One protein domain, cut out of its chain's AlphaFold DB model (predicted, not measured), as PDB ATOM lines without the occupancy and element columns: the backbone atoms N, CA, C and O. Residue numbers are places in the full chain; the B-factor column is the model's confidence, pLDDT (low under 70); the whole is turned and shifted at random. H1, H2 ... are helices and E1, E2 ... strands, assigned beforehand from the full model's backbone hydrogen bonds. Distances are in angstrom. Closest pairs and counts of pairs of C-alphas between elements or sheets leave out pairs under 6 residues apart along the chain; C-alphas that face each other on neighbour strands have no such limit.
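Overview. This is residues 29 to 106 and 625 to 680 of the 681 residues of a protein of Actinoplanes lobatus (UniProt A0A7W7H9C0). A curled antiparallel sheet of five strands wraps round the second part of one very long helix, H1, whose first part, residues 29 to 44, sticks out of the body as a free arm. The body is a sheet with this one helix in its hollow, and the arm makes much of the length. The printed part has 134 residues with one named helix and five named strands, in the order H1, E1, E2, E3, E4, E5; the sheet runs E1, E2, E3, E4, E5, and the class is mixed, helices and strands. The whole is loose, with a radius of gyration of the C-alphas of 17.5 A, and spans 65 by 28 by 24 A.

Arrangement. H1, residues 29 to 65, is on the sheet of E1, residues 81 to 84, E2, residues 92 to 99, E3, residues 626 to 637, E4, residues 651 to 659, and E5, residues 671 to 679. These are two layers, a helix on one face of a sheet, and the strongly twisted sheet curls round H1 at residues 48 to 65. The closest C-alphas of H1 and E3 are those of Ala 53 and Ala 634, 5.6 A apart; those of H1 and E5 are Arg 65 and Gln 671, 7.0 A apart. In H1 every O i to N i+4 pair is within hydrogen-bond range. E1 and E2 form a hairpin, with N 82 and O 95 at 2.8 A. E2 and E3 are antiparallel at 151 degrees, with N 94 and O 635 at 2.9 A. E3, E4 and E5 form a meander, each strand the antiparallel neighbour of the one before; N 632 and O 653 are 2.8 A apart, and N 656 and O 673 are 2.8 A apart. E1 and E5 are the edge strands and are apart.

Along the chain. H1 begins with C-alpha 29 at (233.454, 222.228, 166.617), ends with C-alpha 65 at (182.245, 235.307, 161.150), and is 53.1 A long. E1 measures 9.7 A, E2 23.8 A, E3 34.3 A, E4 25.1 A and E5 23.9 A. E5 bends by 50 degrees at residue 675 and ends with C-alpha 679 at (203.465, 231.105, 152.983).

Size, cuts and confidence. The C-alphas of Leu 29 and Ser 663, the two farthest apart, are 66.0 A from each other. Without residues 29 to 44 the body spans 42 by 23 by 21 A. Residues 107 to 624 are not printed, and C-alphas 106 and 625 are 10.0 A apart across this cut. The links H1 to E1, E3 to E4 and E4 to E5 are long. Mean pLDDT of the printed part is 79.0; residues 70 to 73, 101 to 106, 625 to 628, 659 to 664, 675 and 680 are under 70.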
ATOM      1  N   LEU A  29     234.648 222.497 165.807       84.44
ATOM      2  CA  LEU A  29     233.454 222.228 166.617       84.44
ATOM      3  C   LEU A  29     232.847 223.507 167.209       84.44
ATOM      4  O   LEU A  29     231.628 223.662 167.194       84.44
ATOM      5  N   LEU A  30     233.674 224.448 167.674       87.69
ATOM      6  CA  LEU A  30     233.214 225.743 168.190       87.69
ATOM      7  C   LEU A  30     232.532 226.589 167.105       87.69
ATOM      8  O   LEU A  30     231.477 227.171 167.351       87.69
ATOM      9  N   THR A  31     233.083 226.609 165.890       84.25
ATOM     10  CA  THR A  31     232.492 227.343 164.754       84.25
ATOM     11  C   THR A  31     231.159 226.725 164.316       84.25
ATOM     12  O   THR A  31     230.191 227.435 164.025       84.25
ATOM     13  N   TYR A  32     231.080 225.390 164.318       83.19
ATOM     14  CA  TYR A  32     229.840 224.665 164.045       83.19
ATOM     15  C   TYR A  32     228.775 224.922 165.123       83.19
ATOM     16  O   TYR A  32     227.603 225.118 164.794       83.19
ATOM     17  N   ALA A  33     229.177 224.982 166.397       80.12
ATOM     18  CA  ALA A  33     228.284 225.288 167.511       80.12
ATOM     19  C   ALA A  33     227.724 226.723 167.440       80.12
ATOM     20  O   ALA A  33     226.514 226.891 167.582       80.12
ATOM     21  N   ASP A  34     228.546 227.743 167.151       83.25
ATOM     22  CA  ASP A  34     228.070 229.133 166.988       83.25
ATOM     23  C   ASP A  34     227.084 229.260 165.817       83.25
ATOM     24  O   ASP A  34     226.000 229.832 165.957       83.25
ATOM     25  N   THR A  35     227.410 228.638 164.679       78.06
ATOM     26  CA  THR A  35     226.524 228.620 163.506       78.06
ATOM     27  C   THR A  35     225.194 227.942 163.835       78.06
ATOM     28  O   THR A  35     224.139 228.487 163.518       78.06
ATOM     29  N   SER A  36     225.230 226.798 164.527       72.00
ATOM     30  CA  SER A  36     224.031 226.053 164.935       72.00
ATOM     31  C   SER A  36     223.159 226.830 165.926       72.00
ATOM     32  O   SER A  36     221.931 226.768 165.859       72.00
ATOM     33  N   LEU A  37     223.760 227.605 166.835       80.75
ATOM     34  CA  LEU A  37     223.019 228.465 167.761       80.75
ATOM     35  C   LEU A  37     222.345 229.632 167.029       80.75
ATOM     36  O   LEU A  37     221.158 229.885 167.246       80.75
ATOM     37  N   ARG A  38     223.056 230.307 166.117       77.44
ATOM     38  CA  ARG A  38     222.493 231.409 165.316       77.44
ATOM     39  C   ARG A  38     221.358 230.942 164.410       77.44
ATOM     40  O   ARG A  38     220.324 231.604 164.343       77.44
ATOM     41  N   THR A  39     221.513 229.798 163.744       74.31
ATOM     42  CA  THR A  39     220.443 229.224 162.913       74.31
ATOM     43  C   THR A  39     219.241 228.828 163.758       74.31
ATOM     44  O   THR A  39     218.117 229.130 163.368       74.31
ATOM     45  N   THR A  40     219.452 228.253 164.946       78.38
ATOM     46  CA  THR A  40     218.361 227.916 165.875       78.38
ATOM     47  C   THR A  40     217.588 229.159 166.322       78.38
ATOM     48  O   THR A  40     216.358 229.139 166.344       78.38
ATOM     49  N   ILE A  41     218.274 230.266 166.633       77.56
ATOM     50  CA  ILE A  41     217.626 231.533 167.012       77.56
ATOM     51  C   ILE A  41     216.812 232.105 165.841       77.56
ATOM     52  O   ILE A  41     215.663 232.499 166.034       77.56
ATOM     53  N   ASN A  42     217.364 232.090 164.625       72.94
ATOM     54  CA  ASN A  42     216.667 232.583 163.434       72.94
ATOM     55  C   ASN A  42     215.446 231.723 163.078       72.94
ATOM     56  O   ASN A  42     214.381 232.265 162.788       72.94
ATOM     57  N   LEU A  43     215.565 230.394 163.160       75.25
ATOM     58  CA  LEU A  43     214.451 229.470 162.933       75.25
ATOM     59  C   LEU A  43     213.362 229.633 163.994       75.25
ATOM     60  O   LEU A  43     212.180 229.610 163.660       75.25
ATOM     61  N   ARG A  44     213.738 229.860 165.259       77.06
ATOM     62  CA  ARG A  44     212.781 230.167 166.328       77.06
ATOM     63  C   ARG A  44     212.033 231.473 166.053       77.06
ATOM     64  O   ARG A  44     210.817 231.504 166.206       77.06
ATOM     65  N   ALA A  45     212.732 232.527 165.630       76.00
ATOM     66  CA  ALA A  45     212.109 233.806 165.284       76.00
ATOM     67  C   ALA A  45     211.172 233.678 164.069       76.00
ATOM     68  O   ALA A  45     210.081 234.243 164.067       76.00
ATOM     69  N   GLN A  46     211.560 232.889 163.063       78.31
ATOM     70  CA  GLN A  46     210.721 232.607 161.899       78.31
ATOM     71  C   GLN A  46     209.478 231.791 162.273       78.31
ATOM     72  O   GLN A  46     208.381 232.125 161.835       78.31
ATOM     73  N   ALA A  47     209.629 230.759 163.107       78.38
ATOM     74  CA  ALA A  47     208.511 229.957 163.597       78.38
ATOM     75  C   ALA A  47     207.524 230.797 164.422       78.38
ATOM     76  O   ALA A  47     206.319 230.654 164.233       78.38
ATOM     77  N   SER A  48     208.028 231.708 165.267       81.00
ATOM     78  CA  SER A  48     207.192 232.677 165.991       81.00
ATOM     79  C   SER A  48     206.400 233.539 165.014       81.00
ATOM     80  O   SER A  48     205.180 233.519 165.050       81.00
ATOM     81  N   ALA A  49     207.066 234.184 164.052       81.38
ATOM     82  CA  ALA A  49     206.398 235.068 163.097       81.38
ATOM     83  C   ALA A  49     205.333 234.358 162.236       81.38
ATOM     84  O   ALA A  49     204.356 234.983 161.829       81.38
ATOM     85  N   VAL A  50     205.512 233.066 161.938       82.44
ATOM     86  CA  VAL A  50     204.507 232.259 161.225       82.44
ATOM     87  C   VAL A  50     203.325 231.917 162.133       82.44
ATOM     88  O   VAL A  50     202.185 232.052 161.697       82.44
ATOM     89  N   ALA A  51     203.578 231.519 163.384       84.06
ATOM     90  CA  ALA A  51     202.519 231.288 164.368       84.06
ATOM     91  C   ALA A  51     201.714 232.570 164.633       84.06
ATOM     92  O   ALA A  51     200.487 232.533 164.717       84.06
ATOM     93  N   ASP A  52     202.398 233.712 164.667       86.75
ATOM     94  CA  ASP A  52     201.787 235.019 164.861       86.75
ATOM     95  C   ASP A  52     200.912 235.421 163.668       86.75
ATOM     96  O   ASP A  52     199.797 235.925 163.829       86.75
ATOM     97  N   ALA A  53     201.378 235.139 162.448       85.75
ATOM     98  CA  ALA A  53     200.605 235.358 161.233       85.75
ATOM     99  C   ALA A  53     199.361 234.454 161.165       85.75
ATOM    100  O   ALA A  53     198.299 234.924 160.755       85.75
ATOM    101  N   ASP A  54     199.465 233.191 161.588       84.75
ATOM    102  CA  ASP A  54     198.318 232.278 161.672       84.75
ATOM    103  C   ASP A  54     197.286 232.773 162.696       84.75
ATOM    104  O   ASP A  54     196.107 232.921 162.369       84.75
ATOM    105  N   GLY A  55     197.737 233.154 163.897       86.81
ATOM    106  CA  GLY A  55     196.883 233.757 164.921       86.81
ATOM    107  C   GLY A  55     196.161 235.014 164.423       86.81
ATOM    108  O   GLY A  55     194.957 235.175 164.645       86.81
ATOM    109  N   ALA A  56     196.855 235.870 163.667       89.62
ATOM    110  CA  ALA A  56     196.263 237.054 163.051       89.62
ATOM    111  C   ALA A  56     195.183 236.706 162.009       89.62
ATOM    112  O   ALA A  56     194.109 237.314 162.011       89.62
ATOM    113  N   VAL A  57     195.415 235.708 161.146       90.44
ATOM    114  CA  VAL A  57     194.403 235.256 160.174       90.44
ATOM    115  C   VAL A  57     193.211 234.599 160.872       90.44
ATOM    116  O   VAL A  57     192.071 234.862 160.491       90.44
ATOM    117  N   GLN A  58     193.424 233.808 161.925       90.06
ATOM    118  CA  GLN A  58     192.326 233.247 162.718       90.06
ATOM    119  C   GLN A  58     191.484 234.347 163.382       90.06
ATOM    120  O   GLN A  58     190.251 234.279 163.366       90.06
ATOM    121  N   ALA A  59     192.120 235.399 163.906       90.44
ATOM    122  CA  ALA A  59     191.424 236.570 164.433       90.44
ATOM    123  C   ALA A  59     190.606 237.288 163.344       90.44
ATOM    124  O   ALA A  59     189.451 237.647 163.576       90.44
ATOM    125  N   ALA A  60     191.156 237.423 162.134       91.62
ATOM    126  CA  ALA A  60     190.443 237.965 160.979       91.62
ATOM    127  C   ALA A  60     189.236 237.110 160.568       91.62
ATOM    128  O   ALA A  60     188.144 237.643 160.374       91.62
ATOM    129  N   ILE A  61     189.388 235.786 160.507       89.38
ATOM    130  CA  ILE A  61     188.294 234.843 160.238       89.38
ATOM    131  C   ILE A  61     187.189 234.982 161.290       89.38
ATOM    132  O   ILE A  61     186.008 235.048 160.951       89.38
ATOM    133  N   ASN A  62     187.555 235.069 162.569       90.69
ATOM    134  CA  ASN A  62     186.588 235.252 163.649       90.69
ATOM    135  C   ASN A  62     185.883 236.612 163.574       90.69
ATOM    136  O   ASN A  62     184.695 236.691 163.886       90.69
ATOM    137  N   ASN A  63     186.570 237.668 163.129       90.69
ATOM    138  CA  ASN A  63     185.945 238.964 162.880       90.69
ATOM    139  C   ASN A  63     184.911 238.863 161.749       90.69
ATOM    140  O   ASN A  63     183.756 239.225 161.949       90.69
ATOM    141  N   ILE A  64     185.289 238.259 160.618       88.12
ATOM    142  CA  ILE A  64     184.407 238.040 159.463       88.12
ATOM    143  C   ILE A  64     183.183 237.202 159.845       88.12
ATOM    144  O   ILE A  64     182.075 237.508 159.412       88.12
ATOM    145  N   ARG A  65     183.351 236.168 160.684       87.06
ATOM    146  CA  ARG A  65     182.245 235.307 161.150       87.06
ATOM    147  C   ARG A  65     181.181 236.091 161.922       87.06
ATOM    148  O   ARG A  65     180.006 235.730 161.899       87.06
ATOM    149  N   ASN A  66     181.596 237.154 162.602       87.94
ATOM    150  CA  ASN A  66     180.743 237.997 163.433       87.94
ATOM    151  C   ASN A  66     180.403 239.345 162.778       87.94
ATOM    152  O   ASN A  66     179.774 240.182 163.421       87.94
ATOM    153  N   SER A  67     180.803 239.572 161.524       83.00
ATOM    154  CA  SER A  67     180.523 240.815 160.809       83.00
ATOM    155  C   SER A  67     179.230 240.726 159.992       83.00
ATOM    156  O   SER A  67     178.719 239.646 159.697       83.00
ATOM    157  N   THR A  68     178.717 241.891 159.599       81.06
ATOM    158  CA  THR A  68     177.616 242.045 158.635       81.06
ATOM    159  C   THR A  68     178.115 242.580 157.287       81.06
ATOM    160  O   THR A  68     177.346 243.157 156.523       81.06
ATOM    161  N   SER A  69     179.418 242.472 157.010       73.69
ATOM    162  CA  SER A  69     180.015 242.976 155.770       73.69
ATOM    163  C   SER A  69     179.558 242.155 154.569       73.69
ATOM    164  O   SER A  69     179.538 240.927 154.647       73.69
ATOM    165  N   THR A  70     179.237 242.812 153.459       68.25
ATOM    166  CA  THR A  70     178.851 242.157 152.203       68.25
ATOM    167  C   THR A  70     180.079 241.939 151.305       68.25
ATOM    168  O   THR A  70     181.218 242.165 151.716       68.25
ATOM    169  N   ALA A  71     179.876 241.470 150.073       62.25
ATOM    170  CA  ALA A  71     180.944 241.213 149.100       62.25
ATOM    171  C   ALA A  71     181.572 242.490 148.485       62.25
ATOM    172  O   ALA A  71     182.176 242.425 147.418       62.25
ATOM    173  N   ASP A  72     181.445 243.656 149.128       65.56
ATOM    174  CA  ASP A  72     181.919 244.960 148.631       65.56
ATOM    175  C   ASP A  72     183.424 245.217 148.866       65.56
ATOM    176  O   ASP A  72     183.920 246.321 148.639       65.56
ATOM    177  N   GLY A  73     184.156 244.204 149.336       62.66
ATOM    178  CA  GLY A  73     185.580 244.292 149.657       62.66
ATOM    179  C   GLY A  73     185.893 244.610 151.118       62.66
ATOM    180  O   GLY A  73     187.037 244.413 151.525       62.66
ATOM    181  N   LYS A  74     184.910 245.022 151.933       78.50
ATOM    182  CA  LYS A  74     185.131 245.500 153.311       78.50
ATOM    183  C   LYS A  74     184.917 244.423 154.362       78.50
ATOM    184  O   LYS A  74     183.957 244.438 155.123       78.50
ATOM    185  N   CYS A  75     185.850 243.483 154.447       82.06
ATOM    186  CA  CYS A  75     185.713 242.299 155.303       82.06
ATOM    187  C   CYS A  75     185.624 242.590 156.813       82.06
ATOM    188  O   CYS A  75     185.144 241.744 157.567       82.06
ATOM    189  N   PHE A  76     186.065 243.772 157.263       87.94
ATOM    190  CA  PHE A  76     186.153 244.144 158.679       87.94
ATOM    191  C   PHE A  76     185.319 245.401 158.979       87.94
ATOM    192  O   PHE A  76     185.814 246.404 159.496       87.94
ATOM    193  N   GLY A  77     184.037 245.371 158.607       80.44
ATOM    194  CA  GLY A  77     183.104 246.484 158.802       80.44
ATOM    195  C   GLY A  77     183.208 247.509 157.676       80.44
ATOM    196  O   GLY A  77     182.856 247.216 156.544       80.44
ATOM    197  N   SER A  78     183.683 248.721 157.968       79.44
ATOM    198  CA  SER A  78     183.909 249.757 156.947       79.44
ATOM    199  C   SER A  78     185.322 249.732 156.347       79.44
ATOM    200  O   SER A  78     185.661 250.618 155.564       79.44
ATOM    201  N   SER A  79     186.152 248.757 156.735       85.19
ATOM    202  CA  SER A  79     187.578 248.670 156.406       85.19
ATOM    203  C   SER A  79     187.939 247.324 155.771       85.19
ATOM    204  O   SER A  79     187.357 246.286 156.097       85.19
ATOM    205  N   ASN A  80     188.966 247.342 154.918       88.31
ATOM    206  CA  ASN A  80     189.596 246.145 154.347       88.31
ATOM    207  C   ASN A  80     190.775 245.660 155.199       88.31
ATOM    208  O   ASN A  80     191.360 244.627 154.898       88.31
ATOM    209  N   THR A  81     191.130 246.390 156.255       91.44
ATOM    210  CA  THR A  81     192.262 246.065 157.125       91.44
ATOM    211  C   THR A  81     191.796 245.881 158.558       91.44
ATOM    212  O   THR A  81     191.171 246.778 159.128       91.44
ATOM    213  N   LEU A  82     192.150 244.739 159.148       92.81
ATOM    214  CA  LEU A  82     192.045 244.476 160.576       92.81
ATOM    215  C   LEU A  82     193.393 244.772 161.232       92.81
ATOM    216  O   LEU A  82     194.402 244.171 160.866       92.81
ATOM    217  N   SER A  83     193.410 245.684 162.203       91.81
ATOM    218  CA  SER A  83     194.597 245.977 163.010       91.81
ATOM    219  C   SER A  83     194.525 245.229 164.338       91.81
ATOM    220  O   SER A  83     193.503 245.279 165.021       91.81
ATOM    221  N   LEU A  84     195.608 244.540 164.693       92.38
ATOM    222  CA  LEU A  84     195.758 243.765 165.922       92.38
ATOM    223  C   LEU A  84     196.970 244.314 166.701       92.38
ATOM    224  O   LEU A  84     198.074 243.768 166.595       92.38
ATOM    225  N   PRO A  85     196.814 245.441 167.423       90.06
ATOM    226  CA  PRO A  85     197.893 246.012 168.221       90.06
ATOM    227  C   PRO A  85     198.215 245.108 169.413       90.06
ATOM    228  O   PRO A  85     197.306 244.614 170.079       90.06
ATOM    229  N   SER A  86     199.507 244.910 169.684       85.12
ATOM    230  CA  SER A  86     199.994 244.116 170.826       85.12
ATOM    231  C   SER A  86     199.377 242.709 170.916       85.12
ATOM    232  O   SER A  86     199.127 242.214 172.016       85.12
ATOM    233  N   PHE A  87     199.105 242.067 169.775       83.69
ATOM    234  CA  PHE A  87     198.302 240.840 169.723       83.69
ATOM    235  C   PHE A  87     198.982 239.640 170.419       83.69
ATOM    236  O   PHE A  87     198.286 238.807 170.994       83.69
ATOM    237  N   ASP A  88     200.320 239.587 170.422       79.75
ATOM    238  CA  ASP A  88     201.127 238.578 171.134       79.75
ATOM    239  C   ASP A  88     201.697 239.100 172.478       79.75
ATOM    240  O   ASP A  88     202.493 238.434 173.139       79.75
ATOM    241  N   GLY A  89     201.301 240.313 172.888       79.56
ATOM    242  CA  GLY A  89     201.810 241.018 174.072       79.56
ATOM    243  C   GLY A  89     203.096 241.828 173.849       79.56
ATOM    244  O   GLY A  89     203.417 242.683 174.674       79.56
ATOM    245  N   THR A  90     203.810 241.623 172.738       78.12
ATOM    246  CA  THR A  90     205.102 242.271 172.423       78.12
ATOM    247  C   THR A  90     205.209 242.833 170.998       78.12
ATOM    248  O   THR A  90     206.030 243.715 170.747       78.12
ATOM    249  N   GLY A  91     204.376 242.375 170.069       84.06
ATOM    250  CA  GLY A  91     204.326 242.751 168.663       84.06
ATOM    251  C   GLY A  91     202.893 242.954 168.179       84.06
ATOM    252  O   GLY A  91     201.917 242.622 168.856       84.06
ATOM    253  N   SER A  92     202.760 243.558 167.000       90.81
ATOM    254  CA  SER A  92     201.462 243.847 166.385       90.81
ATOM    255  C   SER A  92     201.327 243.135 165.047       90.81
ATOM    256  O   SER A  92     202.313 242.944 164.333       90.81
ATOM    257  N   ALA A  93     200.093 242.818 164.667       92.62
ATOM    258  CA  ALA A  93     199.775 242.254 163.364       92.62
ATOM    259  C   ALA A  93     198.713 243.090 162.642       92.62
ATOM    260  O   ALA A  93     197.954 243.848 163.250       92.62
ATOM    261  N   ALA A  94     198.668 242.969 161.322       93.31
ATOM    262  CA  ALA A  94     197.592 243.506 160.503       93.31
ATOM    263  C   ALA A  94     197.183 242.471 159.460       93.31
ATOM    264  O   ALA A  94     198.036 241.777 158.912       93.31
ATOM    265  N   VAL A  95     195.891 242.382 159.163       93.56
ATOM    266  CA  VAL A  95     195.374 241.524 158.093       93.56
ATOM    267  C   VAL A  95     194.658 242.394 157.080       93.56
ATOM    268  O   VAL A  95     193.689 243.064 157.431       93.56
ATOM    269  N   SER A  96     195.125 242.395 155.833       92.69
ATOM    270  CA  SER A  96     194.387 242.995 154.723       92.69
ATOM    271  C   SER A  96     193.482 241.958 154.067       92.69
ATOM    272  O   SER A  96     193.818 240.774 153.984       92.69
ATOM    273  N   CYS A  97     192.322 242.412 153.615       89.88
ATOM    274  CA  CYS A  97     191.342 241.622 152.899       89.88
ATOM    275  C   CYS A  97     191.172 242.162 151.483       89.88
ATOM    276  O   CYS A  97     190.985 243.365 151.288       89.88
ATOM    277  N   SER A  98     191.201 241.273 150.499       86.44
ATOM    278  CA  SER A  98     190.788 241.584 149.135       86.44
ATOM    279  C   SER A  98     189.823 240.524 148.625       86.44
ATOM    280  O   SER A  98     189.978 239.336 148.909       86.44
ATOM    281  N   THR A  99     188.804 240.950 147.885       76.38
ATOM    282  CA  THR A  99     187.887 240.038 147.201       76.38
ATOM    283  C   THR A  99     188.622 239.292 146.104       76.38
ATOM    284  O   THR A  99     189.432 239.869 145.378       76.38
ATOM    285  N   ASP A 100     188.336 238.004 145.970       70.94
ATOM    286  CA  ASP A 100     188.739 237.253 144.794       70.94
ATOM    287  C   ASP A 100     187.678 237.456 143.706       70.94
ATOM    288  O   ASP A 100     186.605 236.853 143.748       70.94
ATOM    289  N   GLU A 101     187.959 238.335 142.742       55.72
ATOM    290  CA  GLU A 101     187.042 238.669 141.640       55.72
ATOM    291  C   GLU A 101     186.666 237.446 140.781       55.72
ATOM    292  O   GLU A 101     185.613 237.443 140.145       55.72
ATOM    293  N   SER A 102     187.468 236.372 140.824       50.84
ATOM    294  CA  SER A 102     187.175 235.098 140.148       50.84
ATOM    295  C   SER A 102     186.208 234.184 140.916       50.84
ATOM    296  O   SER A 102     185.779 233.161 140.394       50.84
ATOM    297  N   SER A 103     185.851 234.537 142.156       47.09
ATOM    298  CA  SER A 103     185.176 233.645 143.111       47.09
ATOM    299  C   SER A 103     183.733 234.012 143.454       47.09
ATOM    300  O   SER A 103     183.199 233.501 144.439       47.09
ATOM    301  N   ALA A 104     183.093 234.904 142.694       49.56
ATOM    302  CA  ALA A 104     181.670 235.165 142.882       49.56
ATOM    303  C   ALA A 104     180.904 233.842 142.704       49.56
ATOM    304  O   ALA A 104     180.776 233.383 141.573       49.56
ATOM    305  N   VAL A 105     180.427 233.200 143.783       44.75
ATOM    306  CA  VAL A 105     179.618 231.981 143.650       44.75
ATOM    307  C   VAL A 105     178.370 232.321 142.865       44.75
ATOM    308  O   VAL A 105     177.551 233.152 143.257       44.75
ATOM    309  N   ARG A 106     178.273 231.664 141.710       53.72
ATOM    310  CA  ARG A 106     177.240 231.868 140.694       53.72
ATOM    311  C   ARG A 106     176.060 230.911 140.872       53.72
ATOM    312  O   ARG A 106     175.052 231.055 140.189       53.72
ATOM    313  N   GLY A 625     175.034 227.803 149.965       42.47
ATOM    314  CA  GLY A 625     174.787 229.242 149.980       42.47
ATOM    315  C   GLY A 625     175.857 230.073 149.269       42.47
ATOM    316  O   GLY A 625     176.860 229.583 148.754       42.47
ATOM    317  N   PHE A 626     175.608 231.372 149.197       50.06
ATOM    318  CA  PHE A 626     176.459 232.305 148.479       50.06
ATOM    319  C   PHE A 626     177.853 232.305 149.090       50.06
ATOM    320  O   PHE A 626     178.043 232.867 150.170       50.06
ATOM    321  N   ALA A 627     178.810 231.678 148.405       54.69
ATOM    322  CA  ALA A 627     180.202 231.837 148.754       54.69
ATOM    323  C   ALA A 627     180.816 233.001 147.968       54.69
ATOM    324  O   ALA A 627     180.646 233.148 146.765       54.69
ATOM    325  N   TYR A 628     181.552 233.873 148.620       65.25
ATOM    326  CA  TYR A 628     182.564 234.640 147.904       65.25
ATOM    327  C   TYR A 628     183.878 234.366 148.601       65.25
ATOM    328  O   TYR A 628     183.928 234.230 149.829       65.25
ATOM    329  N   ALA A 629     184.935 234.180 147.820       74.81
ATOM    330  CA  ALA A 629     186.249 233.997 148.389       74.81
ATOM    331  C   ALA A 629     186.916 235.356 148.596       74.81
ATOM    332  O   ALA A 629     186.780 236.297 147.810       74.81
ATOM    333  N   VAL A 630     187.670 235.444 149.680       83.00
ATOM    334  CA  VAL A 630     188.546 236.570 149.972       83.00
ATOM    335  C   VAL A 630     189.956 236.059 150.211       83.00
ATOM    336  O   VAL A 630     190.165 234.937 150.685       83.00
ATOM    337  N   TYR A 631     190.937 236.892 149.890       87.94
ATOM    338  CA  TYR A 631     192.309 236.697 150.317       87.94
ATOM    339  C   TYR A 631     192.551 237.481 151.600       87.94
ATOM    340  O   TYR A 631     192.418 238.703 151.617       87.94
ATOM    341  N   LEU A 632     192.944 236.775 152.655       91.12
ATOM    342  CA  LEU A 632     193.431 237.360 153.897       91.12
ATOM    343  C   LEU A 632     194.953 237.348 153.864       91.12
ATOM    344  O   LEU A 632     195.560 236.282 153.784       91.12
ATOM    345  N   THR A 633     195.569 238.522 153.902       92.31
ATOM    346  CA  THR A 633     197.025 238.668 153.865       92.31
ATOM    347  C   THR A 633     197.499 239.240 155.191       92.31
ATOM    348  O   THR A 633     197.169 240.376 155.528       92.31
ATOM    349  N   ALA A 634     198.246 238.448 155.959       92.75
ATOM    350  CA  ALA A 634     198.736 238.827 157.277       92.75
ATOM    351  C   ALA A 634     200.152 239.408 157.218       92.75
ATOM    352  O   ALA A 634     201.063 238.852 156.598       92.75
ATOM    353  N   TYR A 635     200.328 240.510 157.936       93.00
ATOM    354  CA  TYR A 635     201.578 241.216 158.165       93.00
ATOM    355  C   TYR A 635     201.873 241.159 159.661       93.00
ATOM    356  O   TYR A 635     200.996 241.448 160.475       93.00
ATOM    357  N   VAL A 636     203.102 240.792 160.019       90.38
ATOM    358  CA  VAL A 636     203.562 240.737 161.412       90.38
ATOM    359  C   VAL A 636     204.681 241.753 161.578       90.38
ATOM    360  O   VAL A 636     205.653 241.732 160.817       90.38
ATOM    361  N   CYS A 637     204.535 242.632 162.565       89.69
ATOM    362  CA  CYS A 637     205.470 243.701 162.890       89.69
ATOM    363  C   CYS A 637     205.978 243.508 164.331       89.69
ATOM    364  O   CYS A 637     205.376 244.035 165.276       89.69
ATOM    365  N   PRO A 638     207.065 242.735 164.521       85.25
ATOM    366  CA  PRO A 638     207.629 242.479 165.843       85.25
ATOM    367  C   PRO A 638     208.074 243.777 166.523       85.25
ATOM    368  O   PRO A 638     208.612 244.663 165.860       85.25
ATOM    369  N   ALA A 639     207.877 243.875 167.841       83.75
ATOM    370  CA  ALA A 639     208.292 245.017 168.668       83.75
ATOM    371  C   ALA A 639     207.728 246.391 168.243       83.75
ATOM    372  O   ALA A 639     208.236 247.429 168.670       83.75
ATOM    373  N   ALA A 640     206.674 246.418 167.421       84.06
ATOM    374  CA  ALA A 640     205.997 247.640 167.002       84.06
ATOM    375  C   ALA A 640     204.615 247.768 167.674       84.06
ATOM    376  O   ALA A 640     203.889 246.772 167.769       84.06
ATOM    377  N   PRO A 641     204.195 248.982 168.083       82.12
ATOM    378  CA  PRO A 641     202.878 249.219 168.689       82.12
ATOM    379  C   PRO A 641     201.716 249.146 167.681       82.12
ATOM    380  O   PRO A 641     200.554 249.115 168.070       82.12
ATOM    381  N   SER A 642     202.022 249.134 166.382       87.06
ATOM    382  CA  SER A 642     201.061 248.991 165.289       87.06
ATOM    383  C   SER A 642     201.730 248.332 164.089       87.06
ATOM    384  O   SER A 642     202.941 248.472 163.916       87.06
ATOM    385  N   CYS A 643     200.948 247.677 163.229       89.31
ATOM    386  CA  CYS A 643     201.461 247.058 162.010       89.31
ATOM    387  C   CYS A 643     200.811 247.647 160.754       89.31
ATOM    388  O   CYS A 643     199.591 247.803 160.696       89.31
ATOM    389  N   ALA A 644     201.634 247.985 159.759       86.69
ATOM    390  CA  ALA A 644     201.189 248.493 158.463       86.69
ATOM    391  C   ALA A 644     201.072 247.353 157.440       86.69
ATOM    392  O   ALA A 644     201.835 246.391 157.477       86.69
ATOM    393  N   THR A 645     200.164 247.493 156.473       86.12
ATOM    394  CA  THR A 645     199.941 246.508 155.396       86.12
ATOM    395  C   THR A 645     200.830 246.733 154.165       86.12
ATOM    396  O   THR A 645     200.524 246.244 153.083       86.12
ATOM    397  N   THR A 646     201.910 247.511 154.291       78.50
ATOM    398  CA  THR A 646     202.780 247.938 153.174       78.50
ATOM    399  C   THR A 646     204.138 247.219 153.135       78.50
ATOM    400  O   THR A 646     205.032 247.654 152.418       78.50
ATOM    401  N   GLY A 647     204.319 246.148 153.917       79.94
ATOM    402  CA  GLY A 647     205.562 245.360 153.993       79.94
ATOM    403  C   GLY A 647     205.471 243.984 153.322       79.94
ATOM    404  O   GLY A 647     204.497 243.687 152.637       79.94
ATOM    405  N   THR A 648     206.470 243.122 153.542       83.19
ATOM    406  CA  THR A 648     206.417 241.719 153.096       83.19
ATOM    407  C   THR A 648     205.377 240.958 153.928       83.19
ATOM    408  O   THR A 648     205.531 240.874 155.152       83.19
ATOM    409  N   PRO A 649     204.312 240.423 153.311       89.25
ATOM    410  CA  PRO A 649     203.347 239.596 154.023       89.25
ATOM    411  C   PRO A 649     204.008 238.314 154.538       89.25
ATOM    412  O   PRO A 649     204.944 237.809 153.935       89.25
ATOM    413  N   ARG A 650     203.524 237.780 155.660       87.81
ATOM    414  CA  ARG A 650     204.033 236.525 156.246       87.81
ATOM    415  C   ARG A 650     203.183 235.318 155.876       87.81
ATOM    416  O   ARG A 650     203.687 234.201 155.799       87.81
ATOM    417  N   LEU A 651     201.895 235.542 155.637       89.06
ATOM    418  CA  LEU A 651     200.932 234.493 155.342       89.06
ATOM    419  C   LEU A 651     199.819 235.049 154.464       89.06
ATOM    420  O   LEU A 651     199.342 236.164 154.689       89.06
ATOM    421  N   ARG A 652     199.386 234.262 153.483       89.00
ATOM    422  CA  ARG A 652     198.187 234.543 152.699       89.00
ATOM    423  C   ARG A 652     197.253 233.345 152.763       89.00
ATOM    424  O   ARG A 652     197.663 232.223 152.484       89.00
ATOM    425  N   ALA A 653     195.997 233.585 153.109       85.38
ATOM    426  CA  ALA A 653     194.948 232.576 153.136       85.38
ATOM    427  C   ALA A 653     193.874 232.916 152.109       85.38
ATOM    428  O   ALA A 653     193.454 234.068 152.011       85.38
ATOM    429  N   LYS A 654     193.407 231.916 151.363       82.56
ATOM    430  CA  LYS A 654     192.184 232.021 150.565       82.56
ATOM    431  C   LYS A 654     191.045 231.423 151.375       82.56
ATOM    432  O   LYS A 654     191.130 230.267 151.787       82.56
ATOM    433  N   VAL A 655     189.991 232.195 151.601       79.50
ATOM    434  CA  VAL A 655     188.899 231.830 152.506       79.50
ATOM    435  C   VAL A 655     187.564 232.026 151.801       79.50
ATOM    436  O   VAL A 655     187.313 233.108 151.286       79.50
ATOM    437  N   ALA A 656     186.715 231.002 151.786       75.44
ATOM    438  CA  ALA A 656     185.331 231.086 151.334       75.44
ATOM    439  C   ALA A 656     184.419 231.523 152.484       75.44
ATOM    440  O   ALA A 656     184.447 230.933 153.569       75.44
ATOM    441  N   ILE A 657     183.604 232.543 152.229       76.81
ATOM    442  CA  ILE A 657     182.607 233.079 153.155       76.81
ATOM    443  C   ILE A 657     181.226 232.689 152.662       76.81
ATOM    444  O   ILE A 657     180.868 233.103 151.573       76.81
ATOM    445  N   VAL A 658     180.462 231.960 153.469       70.50
ATOM    446  CA  VAL A 658     179.130 231.448 153.139       70.50
ATOM    447  C   VAL A 658     178.063 232.112 154.010       70.50
ATOM    448  O   VAL A 658     178.084 231.980 155.239       70.50
ATOM    449  N   ASP A 659     177.095 232.761 153.359       62.59
ATOM    450  CA  ASP A 659     175.926 233.374 153.999       62.59
ATOM    451  C   ASP A 659     174.607 232.743 153.516       62.59
ATOM    452  O   ASP A 659     174.443 232.410 152.342       62.59
ATOM    453  N   ALA A 660     173.627 232.629 154.421       58.56
ATOM    454  CA  ALA A 660     172.275 232.170 154.081       58.56
ATOM    455  C   ALA A 660     171.487 233.212 153.257       58.56
ATOM    456  O   ALA A 660     170.690 232.844 152.397       58.56
ATOM    457  N   VAL A 661     171.719 234.510 153.512       59.66
ATOM    458  CA  VAL A 661     171.158 235.652 152.765       59.66
ATOM    459  C   VAL A 661     172.261 236.718 152.597       59.66
ATOM    460  O   VAL A 661     172.624 237.360 153.579       59.66
ATOM    461  N   PRO A 662     172.815 236.956 151.396       54.94
ATOM    462  CA  PRO A 662     174.028 237.782 151.207       54.94
ATOM    463  C   PRO A 662     173.786 239.275 151.275       54.94
ATOM    464  O   PRO A 662     174.697 240.045 151.561       54.94
ATOM    465  N   SER A 663     172.567 239.697 150.952       57.94
ATOM    466  CA  SER A 663     172.142 241.088 151.088       57.94
ATOM    467  C   SER A 663     171.892 241.467 152.550       57.94
ATOM    468  O   SER A 663     171.797 242.651 152.859       57.94
ATOM    469  N   ALA A 664     171.797 240.475 153.444       67.50
ATOM    470  CA  ALA A 664     171.527 240.648 154.864       67.50
ATOM    471  C   ALA A 664     172.259 239.579 155.707       67.50
ATOM    472  O   ALA A 664     171.608 238.742 156.341       67.50
ATOM    473  N   PRO A 665     173.607 239.570 155.712       71.25
ATOM    474  CA  PRO A 665     174.375 238.615 156.502       71.25
ATOM    475  C   PRO A 665     174.075 238.790 157.997       71.25
ATOM    476  O   PRO A 665     174.074 239.902 158.528       71.25
ATOM    477  N   VAL A 666     173.829 237.674 158.688       78.06
ATOM    478  CA  VAL A 666     173.549 237.654 160.129       78.06
ATOM    479  C   VAL A 666     174.834 237.323 160.880       78.06
ATOM    480  O   VAL A 666     175.382 236.226 160.740       78.06
ATOM    481  N   ALA A 667     175.293 238.259 161.711       82.00
ATOM    482  CA  ALA A 667     176.470 238.079 162.555       82.00
ATOM    483  C   ALA A 667     176.391 236.764 163.360       82.00
ATOM    484  O   ALA A 667     175.370 236.451 163.977       82.00
ATOM    485  N   GLY A 668     177.465 235.969 163.332       79.94
ATOM    486  CA  GLY A 668     177.567 234.697 164.054       79.94
ATOM    487  C   GLY A 668     176.889 233.500 163.372       79.94
ATOM    488  O   GLY A 668     176.982 232.384 163.884       79.94
ATOM    489  N   LYS A 669     176.220 233.691 162.225       77.94
ATOM    490  CA  LYS A 669     175.601 232.610 161.427       77.94
ATOM    491  C   LYS A 669     176.334 232.302 160.120       77.94
ATOM    492  O   LYS A 669     175.986 231.334 159.449       77.94
ATOM    493  N   ARG A 670     177.354 233.091 159.789       77.19
ATOM    494  CA  ARG A 670     178.217 232.911 158.621       77.19
ATOM    495  C   ARG A 670     179.089 231.665 158.755       77.19
ATOM    496  O   ARG A 670     179.756 231.469 159.776       77.19
ATOM    497  N   GLN A 671     179.123 230.844 157.713       76.56
ATOM    498  CA  GLN A 671     180.048 229.718 157.618       76.56
ATOM    499  C   GLN A 671     181.321 230.170 156.901       76.56
ATOM    500  O   GLN A 671     181.277 230.990 155.989       76.56
ATOM    501  N   ILE A 672     182.477 229.678 157.346       76.31
ATOM    502  CA  ILE A 672     183.769 230.044 156.763       76.31
ATOM    503  C   ILE A 672     184.572 228.773 156.531       76.31
ATOM    504  O   ILE A 672     184.793 228.016 157.477       76.31
ATOM    505  N   ALA A 673     185.027 228.574 155.297       72.19
ATOM    506  CA  ALA A 673     185.912 227.481 154.917       72.19
ATOM    507  C   ALA A 673     187.241 228.048 154.413       72.19
ATOM    508  O   ALA A 673     187.269 228.926 153.552       72.19
ATOM    509  N   ILE A 674     188.357 227.555 154.943       75.38
ATOM    510  CA  ILE A 674     189.675 227.927 154.431       75.38
ATOM    511  C   ILE A 674     189.967 227.036 153.227       75.38
ATOM    512  O   ILE A 674     189.990 225.816 153.354       75.38
ATOM    513  N   LEU A 675     190.164 227.650 152.064       65.69
ATOM    514  CA  LEU A 675     190.399 226.943 150.808       65.69
ATOM    515  C   LEU A 675     191.884 226.652 150.592       65.69
ATOM    516  O   LEU A 675     192.236 225.610 150.051       65.69
ATOM    517  N   ASN A 676     192.756 227.586 150.977       73.31
ATOM    518  CA  ASN A 676     194.196 227.435 150.806       73.31
ATOM    519  C   ASN A 676     194.983 228.304 151.797       73.31
ATOM    520  O   ASN A 676     194.556 229.413 152.123       73.31
ATOM    521  N   TRP A 677     196.166 227.829 152.185       78.12
ATOM    522  CA  TRP A 677     197.193 228.581 152.902       78.12
ATOM    523  C   TRP A 677     198.450 228.651 152.047       78.12
ATOM    524  O   TRP A 677     198.929 227.643 151.534       78.12
ATOM    525  N   THR A 678     199.019 229.836 151.901       76.62
ATOM    526  CA  THR A 678     200.273 230.022 151.180       76.62
ATOM    527  C   THR A 678     201.217 230.839 152.055       76.62
ATOM    528  O   THR A 678     200.871 231.970 152.420       76.62
ATOM    529  N   PRO A 679     202.398 230.299 152.413       71.75
ATOM    530  CA  PRO A 679     203.465 231.105 152.983       71.75
ATOM    531  C   PRO A 679     203.756 232.237 152.007       71.75
ATOM    532  O   PRO A 679     204.012 231.990 150.826       71.75
ATOM    533  N   ALA A 680     203.638 233.475 152.468       57.81
ATOM    534  CA  ALA A 680     203.927 234.605 151.611       57.81
ATOM    535  C   ALA A 680     205.438 234.858 151.706       57.81
ATOM    536  O   ALA A 680     205.953 235.115 152.795       57.81
TER     537      ALA A 680